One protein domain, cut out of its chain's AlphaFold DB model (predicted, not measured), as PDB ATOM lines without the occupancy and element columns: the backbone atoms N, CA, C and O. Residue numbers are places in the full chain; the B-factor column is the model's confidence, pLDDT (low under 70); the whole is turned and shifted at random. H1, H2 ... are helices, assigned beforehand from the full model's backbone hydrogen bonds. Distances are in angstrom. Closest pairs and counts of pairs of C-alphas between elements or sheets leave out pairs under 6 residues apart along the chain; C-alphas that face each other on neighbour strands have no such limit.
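AT A GLANCE: This is residues 3 to 57 of the 58 residues of an uncharacterized protein of Candidatus Thalassarchaeaceae archaeon (UniProt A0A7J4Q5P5). Two helices of equal residue count, H1 and H3, cross near their middles as an X, almost at right angles. A long stretch with no named element, residues 3 to 17, lies toward the first residues of H1, while after H1 the backbone folds back through the short helix H2 into H3. The printed part has 55 residues with three named helices, H1, H2 and H3 in that order, and no named strand; the class is all helix. It is compact, with a radius of gyration of the C-alphas of 10.6 A, and spans 31 by 22 by 16 A.

HOW THE PARTS SIT: Go from Ser 3 through residues 3 to 17 to H1, residues 18 to 29. Look next at H3, residues 45 to 56: it touches H1, and their lines are about perpendicular at 82 degrees. H1 touches H3 with residues 20 to 24 alone, and H3 touches H1 with residues 49 to 52 alone; the closest C-alphas, of Tyr 24 and Tyr 49, are 6.7 A apart. H2, residues 37 to 40, and H3 only just touch, with 3 pairs of C-alphas within 8 A, and only at the corner by their link; the closest C-alphas, of Glu 40 and Trp 46, are 5.2 A apart. H1 and H2 are only just apart, with closest C-alphas at 8.3 A. In H1 and H3 every O i to N i+4 pair is within hydrogen-bond range; H2 is too short for such a pair.

IN THESE COORDINATES: Find C-alpha 18 at (-5.193, -42.308, -0.212); from there H1 runs 16.8 A to C-alpha 29. H2 measures 4.7 A from C-alpha 37 to C-alpha 40. H3 runs 16.2 A, from C-alpha 45 at (1.886, -36.361, 13.675) to C-alpha 56 at (1.474, -50.915, 6.584).

THE WHOLE: The two C-alphas farthest apart, of Glu 14 and Asn 34, are 31.4 A apart. The printed part has no cut. The link from H1 to H2 is short and that from H2 to H3 is tight. The mean pLDDT of the printed part is 93.8, and no printed residue is under 70.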
ATOM      1  N   SER A   3      -1.087 -31.329  10.330       79.44
ATOM      2  CA  SER A   3      -1.654 -31.775  11.610       79.44
ATOM      3  C   SER A   3      -3.107 -31.348  11.845       79.44
ATOM      4  O   SER A   3      -3.850 -32.077  12.483       79.44
ATOM      5  N   GLY A   4      -3.536 -30.200  11.315       81.69
ATOM      6  CA  GLY A   4      -4.913 -29.717  11.460       81.69
ATOM      7  C   GLY A   4      -5.923 -30.389  10.526       81.69
ATOM      8  O   GLY A   4      -7.114 -30.169  10.691       81.69
ATOM      9  N   ALA A   5      -5.461 -31.171   9.545       81.25
ATOM     10  CA  ALA A   5      -6.323 -31.937   8.643       81.25
ATOM     11  C   ALA A   5      -6.540 -33.390   9.113       81.25
ATOM     12  O   ALA A   5      -7.292 -34.133   8.487       81.25
ATOM     13  N   ILE A   6      -5.901 -33.792  10.214       88.38
ATOM     14  CA  ILE A   6      -6.184 -35.051  10.903       88.38
ATOM     15  C   ILE A   6      -7.338 -34.765  11.871       88.38
ATOM     16  O   ILE A   6      -7.126 -34.289  12.983       88.38
ATOM     17  N   GLU A   7      -8.576 -34.979  11.417       73.75
ATOM     18  CA  GLU A   7      -9.780 -34.698  12.219       73.75
ATOM     19  C   GLU A   7     -10.087 -35.794  13.260       73.75
ATOM     20  O   GLU A   7     -10.776 -35.533  14.246       73.75
ATOM     21  N   LYS A   8      -9.580 -37.020  13.052       83.56
ATOM     22  CA  LYS A   8      -9.687 -38.167  13.974       83.56
ATOM     23  C   LYS A   8      -8.344 -38.905  14.059       83.56
ATOM     24  O   LYS A   8      -7.331 -38.310  14.408       83.56
ATOM     25  N   ASP A   9      -8.318 -40.190  13.710       91.94
ATOM     26  CA  ASP A   9      -7.108 -41.004  13.710       91.94
ATOM     27  C   ASP A   9      -6.310 -40.860  12.407       91.94
ATOM     28  O   ASP A   9      -5.094 -41.079  12.419       91.94
ATOM     29  N   PHE A  10      -6.972 -40.453  11.317       95.50
ATOM     30  CA  PHE A  10      -6.445 -40.378   9.951       95.50
ATOM     31  C   PHE A  10      -6.938 -39.131   9.204       95.50
ATOM     32  O   PHE A  10      -7.922 -38.502   9.604       95.50
ATOM     33  N   PHE A  11      -6.319 -38.822   8.061       94.56
ATOM     34  CA  PHE A  11      -6.877 -37.874   7.087       94.56
ATOM     35  C   PHE A  11      -8.212 -38.373   6.515       94.56
ATOM     36  O   PHE A  11      -9.084 -37.574   6.184       94.56
ATOM     37  N   GLY A  12      -8.400 -39.691   6.411       94.56
ATOM     38  CA  GLY A  12      -9.686 -40.310   6.075       94.56
ATOM     39  C   GLY A  12     -10.712 -40.365   7.213       94.56
ATOM     40  O   GLY A  12     -11.788 -40.937   7.031       94.56
ATOM     41  N   GLY A  13     -10.418 -39.783   8.379       93.12
ATOM     42  CA  GLY A  13     -11.274 -39.858   9.560       93.12
ATOM     43  C   GLY A  13     -10.998 -41.123  10.376       93.12
ATOM     44  O   GLY A  13      -9.969 -41.209  11.040       93.12
ATOM     45  N   GLU A  14     -11.933 -42.079  10.376       91.50
ATOM     46  CA  GLU A  14     -11.833 -43.323  11.176       91.50
ATOM     47  C   GLU A  14     -10.936 -44.390  10.539       91.50
ATOM     48  O   GLU A  14     -10.386 -45.230  11.245       91.50
ATOM     49  N   SER A  15     -10.755 -44.333   9.218       93.12
ATOM     50  CA  SER A  15      -9.926 -45.266   8.451       93.12
ATOM     51  C   SER A  15      -8.987 -44.491   7.528       93.12
ATOM     52  O   SER A  15      -9.366 -43.413   7.056       93.12
ATOM     53  N   PRO A  16      -7.789 -45.019   7.218       96.38
ATOM     54  CA  PRO A  16      -6.871 -44.355   6.306       96.38
ATOM     55  C   PRO A  16      -7.450 -44.298   4.890       96.38
ATOM     56  O   PRO A  16      -8.074 -45.248   4.411       96.38
ATOM     57  N   ASN A  17      -7.205 -43.193   4.195       95.12
ATOM     58  CA  ASN A  17      -7.503 -43.052   2.774       95.12
ATOM     59  C   ASN A  17      -6.214 -42.826   1.960       95.12
ATOM     60  O   ASN A  17      -5.101 -42.899   2.479       95.12
ATOM     61  N   GLY A  18      -6.348 -42.540   0.662       96.25
ATOM     62  CA  GLY A  18      -5.193 -42.308  -0.212       96.25
ATOM     63  C   GLY A  18      -4.255 -41.184   0.254       96.25
ATOM     64  O   GLY A  18      -3.054 -41.265   0.010       96.25
ATOM     65  N   ALA A  19      -4.765 -40.168   0.959       95.38
ATOM     66  CA  ALA A  19      -3.942 -39.094   1.509       95.38
ATOM     67  C   ALA A  19      -3.068 -39.585   2.671       95.38
ATOM     68  O   ALA A  19      -1.915 -39.169   2.773       95.38
ATOM     69  N   ASP A  20      -3.575 -40.491   3.509       96.88
ATOM     70  CA  ASP A  20      -2.782 -41.107   4.573       96.88
ATOM     71  C   ASP A  20      -1.599 -41.884   3.994       96.88
ATOM     72  O   ASP A  20      -0.457 -41.628   4.368       96.88
ATOM     73  N   PHE A  21      -1.847 -42.770   3.024       97.06
ATOM     74  CA  PHE A  21      -0.789 -43.572   2.401       97.06
ATOM     75  C   PHE A  21       0.235 -42.721   1.645       97.06
ATOM     76  O   PHE A  21       1.433 -42.986   1.733       97.06
ATOM     77  N   ALA A  22      -0.212 -41.679   0.939       96.44
ATOM     78  CA  ALA A  22       0.689 -40.776   0.229       96.44
ATOM     79  C   ALA A  22       1.618 -40.028   1.198       96.44
ATOM     80  O   ALA A  22       2.839 -40.058   1.036       96.44
ATOM     81  N   ASN A  23       1.056 -39.398   2.234       96.00
ATOM     82  CA  ASN A  23       1.846 -38.662   3.219       96.00
ATOM     83  C   ASN A  23       2.745 -39.590   4.043       96.00
ATOM     84  O   ASN A  23       3.892 -39.250   4.334       96.00
ATOM     85  N   TYR A  24       2.246 -40.776   4.394       96.81
ATOM     86  CA  TYR A  24       3.022 -41.771   5.120       96.81
ATOM     87  C   TYR A  24       4.216 -42.262   4.300       96.81
ATOM     88  O   TYR A  24       5.319 -42.325   4.830       96.81
ATOM     89  N   GLY A  25       4.041 -42.530   3.002       96.44
ATOM     90  CA  GLY A  25       5.142 -42.927   2.121       96.44
ATOM     91  C   GLY A  25       6.262 -41.886   2.064       96.44
ATOM     92  O   GLY A  25       7.439 -42.243   2.149       96.44
ATOM     93  N   ILE A  26       5.904 -40.599   1.996       95.62
ATOM     94  CA  ILE A  26       6.873 -39.493   2.022       95.62
ATOM     95  C   ILE A  26       7.659 -39.509   3.337       95.62
ATOM     96  O   ILE A  26       8.887 -39.552   3.312       95.62
ATOM     97  N   LEU A  27       6.971 -39.530   4.482       95.94
ATOM     98  CA  LEU A  27       7.634 -39.486   5.788       95.94
ATOM     99  C   LEU A  27       8.449 -40.754   6.067       95.94
ATOM    100  O   LEU A  27       9.585 -40.652   6.522       95.94
ATOM    101  N   ARG A  28       7.943 -41.938   5.702       96.62
ATOM    102  CA  ARG A  28       8.678 -43.208   5.814       96.62
ATOM    103  C   ARG A  28      10.002 -43.159   5.058       96.62
ATOM    104  O   ARG A  28      11.003 -43.648   5.567       96.62
ATOM    105  N   SER A  29      10.040 -42.538   3.876       96.44
ATOM    106  CA  SER A  29      11.285 -42.407   3.101       96.44
ATOM    107  C   SER A  29      12.364 -41.564   3.798       96.44
ATOM    108  O   SER A  29      13.542 -41.676   3.466       96.44
ATOM    109  N   MET A  30      11.966 -40.740   4.771       96.62
ATOM    110  CA  MET A  30      12.845 -39.862   5.543       96.62
ATOM    111  C   MET A  30      13.226 -40.439   6.913       96.62
ATOM    112  O   MET A  30      14.032 -39.833   7.621       96.62
ATOM    113  N   GLN A  31      12.665 -41.585   7.308       95.25
ATOM    114  CA  GLN A  31      12.934 -42.189   8.610       95.25
ATOM    115  C   GLN A  31      14.423 -42.546   8.750       95.25
ATOM    116  O   GLN A  31      15.009 -43.195   7.885       95.25
ATOM    117  N   GLY A  32      15.041 -42.110   9.852       94.12
ATOM    118  CA  GLY A  32      16.476 -42.286  10.114       94.12
ATOM    119  C   GLY A  32      17.380 -41.199   9.519       94.12
ATOM    120  O   GLY A  32      18.586 -41.214   9.766       94.12
ATOM    121  N   LEU A  33      16.826 -40.238   8.771       97.50
ATOM    122  CA  LEU A  33      17.555 -39.039   8.364       97.50
ATOM    123  C   LEU A  33      17.580 -38.003   9.497       97.50
ATOM    124  O   LEU A  33      16.714 -37.977  10.372       97.50
ATOM    125  N   ASN A  34      18.570 -37.108   9.459       97.25
ATOM    126  CA  ASN A  34      18.636 -35.971  10.377       97.25
ATOM    127  C   ASN A  34      17.380 -35.089  10.229       97.25
ATOM    128  O   ASN A  34      16.997 -34.751   9.107       97.25
ATOM    129  N   GLY A  35      16.754 -34.725  11.348       94.25
ATOM    130  CA  GLY A  35      15.523 -33.938  11.387       94.25
ATOM    131  C   GLY A  35      14.249 -34.781  11.433       94.25
ATOM    132  O   GLY A  35      13.164 -34.220  11.582       94.25
ATOM    133  N   PHE A  36      14.341 -36.111  11.317       97.50
ATOM    134  CA  PHE A  36      13.166 -36.970  11.485       97.50
ATOM    135  C   PHE A  36      12.641 -36.971  12.929       97.50
ATOM    136  O   PHE A  36      11.450 -37.166  13.152       97.50
ATOM    137  N   ASP A  37      13.489 -36.629  13.896       97.12
ATOM    138  CA  ASP A  37      13.116 -36.385  15.288       97.12
ATOM    139  C   ASP A  37      12.037 -35.296  15.429       97.12
ATOM    140  O   ASP A  37      11.253 -35.318  16.373       97.12
ATOM    141  N   ILE A  38      11.912 -34.375  14.465       96.19
ATOM    142  CA  ILE A  38      10.811 -33.398  14.427       96.19
ATOM    143  C   ILE A  38       9.459 -34.106  14.271       96.19
ATOM    144  O   ILE A  38       8.470 -33.691  14.872       96.19
ATOM    145  N   VAL A  39       9.407 -35.172  13.468       96.12
ATOM    146  CA  VAL A  39       8.209 -36.002  13.291       96.12
ATOM    147  C   VAL A  39       7.941 -36.793  14.566       96.12
ATOM    148  O   VAL A  39       6.804 -36.805  15.029       96.12
ATOM    149  N   GLU A  40       8.981 -37.399  15.147       97.31
ATOM    150  CA  GLU A  40       8.902 -38.222  16.365       97.31
ATOM    151  C   GLU A  40       8.431 -37.434  17.593       97.31
ATOM    152  O   GLU A  40       7.691 -37.956  18.423       97.31
ATOM    153  N   ASN A  41       8.815 -36.162  17.692       97.25
ATOM    154  CA  ASN A  41       8.459 -35.294  18.813       97.25
ATOM    155  C   ASN A  41       7.168 -34.486  18.586       97.25
ATOM    156  O   ASN A  41       6.788 -33.696  19.448       97.25
ATOM    157  N   HIS A  42       6.489 -34.628  17.442       96.19
ATOM    158  CA  HIS A  42       5.269 -33.867  17.173       96.19
ATOM    159  C   HIS A  42       4.025 -34.586  17.722       96.19
ATOM    160  O   HIS A  42       3.591 -35.597  17.173       96.19
ATOM    161  N   ASP A  43       3.336 -33.963  18.682       95.31
ATOM    162  CA  ASP A  43       2.209 -34.549  19.436       95.31
ATOM    163  C   ASP A  43       1.054 -35.116  18.589       95.31
ATOM    164  O   ASP A  43       0.428 -36.098  18.967       95.31
ATOM    165  N   VAL A  44       0.745 -34.503  17.440       94.81
ATOM    166  CA  VAL A  44      -0.305 -34.986  16.515       94.81
ATOM    167  C   VAL A  44       0.225 -35.934  15.435       94.81
ATOM    168  O   VAL A  44      -0.409 -36.944  15.129       94.81
ATOM    169  N   ILE A  45       1.369 -35.609  14.825       95.94
ATOM    170  CA  ILE A  45       1.886 -36.361  13.675       95.94
ATOM    171  C   ILE A  45       2.478 -37.697  14.120       95.94
ATOM    172  O   ILE A  45       2.259 -38.688  13.427       95.94
ATOM    173  N   TRP A  46       3.162 -37.760  15.266       96.69
ATOM    174  CA  TRP A  46       3.777 -39.003  15.727       96.69
ATOM    175  C   TRP A  46       2.751 -40.122  15.970       96.69
ATOM    176  O   TRP A  46       2.901 -41.184  15.362       96.69
ATOM    177  N   PRO A  47       1.645 -39.908  16.717       96.19
ATOM    178  CA  PRO A  47       0.619 -40.940  16.872       96.19
ATOM    179  C   PRO A  47       0.000 -41.400  15.546       96.19
ATOM    180  O   PRO A  47      -0.251 -42.592  15.367       96.19
ATOM    181  N   TRP A  48      -0.233 -40.480  14.604       97.06
ATOM    182  CA  TRP A  48      -0.728 -40.826  13.266       97.06
ATOM    183  C   TRP A  48       0.294 -41.661  12.479       97.06
ATOM    184  O   TRP A  48      -0.068 -42.691  11.908       97.06
ATOM    185  N   TYR A  49       1.573 -41.280  12.507       96.81
ATOM    186  CA  TYR A  49       2.649 -42.005  11.832       96.81
ATOM    187  C   TYR A  49       2.801 -43.425  12.394       96.81
ATOM    188  O   TYR A  49       2.881 -44.382  11.623       96.81
ATOM    189  N   SER A  50       2.756 -43.588  13.723       96.62
ATOM    190  CA  SER A  50       2.811 -44.904  14.372       96.62
ATOM    191  C   SER A  50       1.632 -45.801  13.979       96.62
ATOM    192  O   SER A  50       1.831 -46.987  13.719       96.62
ATOM    193  N   ARG A  51       0.410 -45.253  13.872       96.81
ATOM    194  CA  ARG A  51      -0.753 -46.008  13.364       96.81
ATOM    195  C   ARG A  51      -0.536 -46.466  11.923       96.81
ATOM    196  O   ARG A  51      -0.763 -47.634  11.621       96.81
ATOM    197  N   MET A  52      -0.064 -45.573  11.051       97.38
ATOM    198  CA  MET A  52       0.226 -45.911   9.655       97.38
ATOM    199  C   MET A  52       1.335 -46.958   9.518       97.38
ATOM    200  O   MET A  52       1.245 -47.813   8.637       97.38
ATOM    201  N   GLN A  53       2.340 -46.935  10.398       96.31
ATOM    202  CA  GLN A  53       3.388 -47.954  10.442       96.31
ATOM    203  C   GLN A  53       2.824 -49.334  10.781       96.31
ATOM    204  O   GLN A  53       3.035 -50.264  10.011       96.31
ATOM    205  N   LEU A  54       2.026 -49.447  11.847       95.69
ATOM    206  CA  LEU A  54       1.372 -50.706  12.222       95.69
ATOM    207  C   LEU A  54       0.442 -51.243  11.123       95.69
ATOM    208  O   LEU A  54       0.395 -52.445  10.889       95.69
ATOM    209  N   LEU A  55      -0.291 -50.357  10.442       94.50
ATOM    210  CA  LEU A  55      -1.208 -50.720   9.355       94.50
ATOM    211  C   LEU A  55      -0.502 -51.161   8.067       94.50
ATOM    212  O   LEU A  55      -1.111 -51.862   7.266       94.50
ATOM    213  N   SER A  56       0.736 -50.714   7.843       90.00
ATOM    214  CA  SER A  56       1.474 -50.915   6.584       90.00
ATOM    215  C   SER A  56       2.654 -51.888   6.712       90.00
ATOM    216  O   SER A  56       3.432 -52.006   5.765       90.00
ATOM    217  N   ASP A  57       2.826 -52.515   7.880       78.62
ATOM    218  CA  ASP A  57       3.794 -53.594   8.151       78.62
ATOM    219  C   ASP A  57       3.173 -55.002   7.968       78.62
ATOM    220  O   ASP A  57       3.751 -56.006   8.390       78.62
TER     221      ASP A  57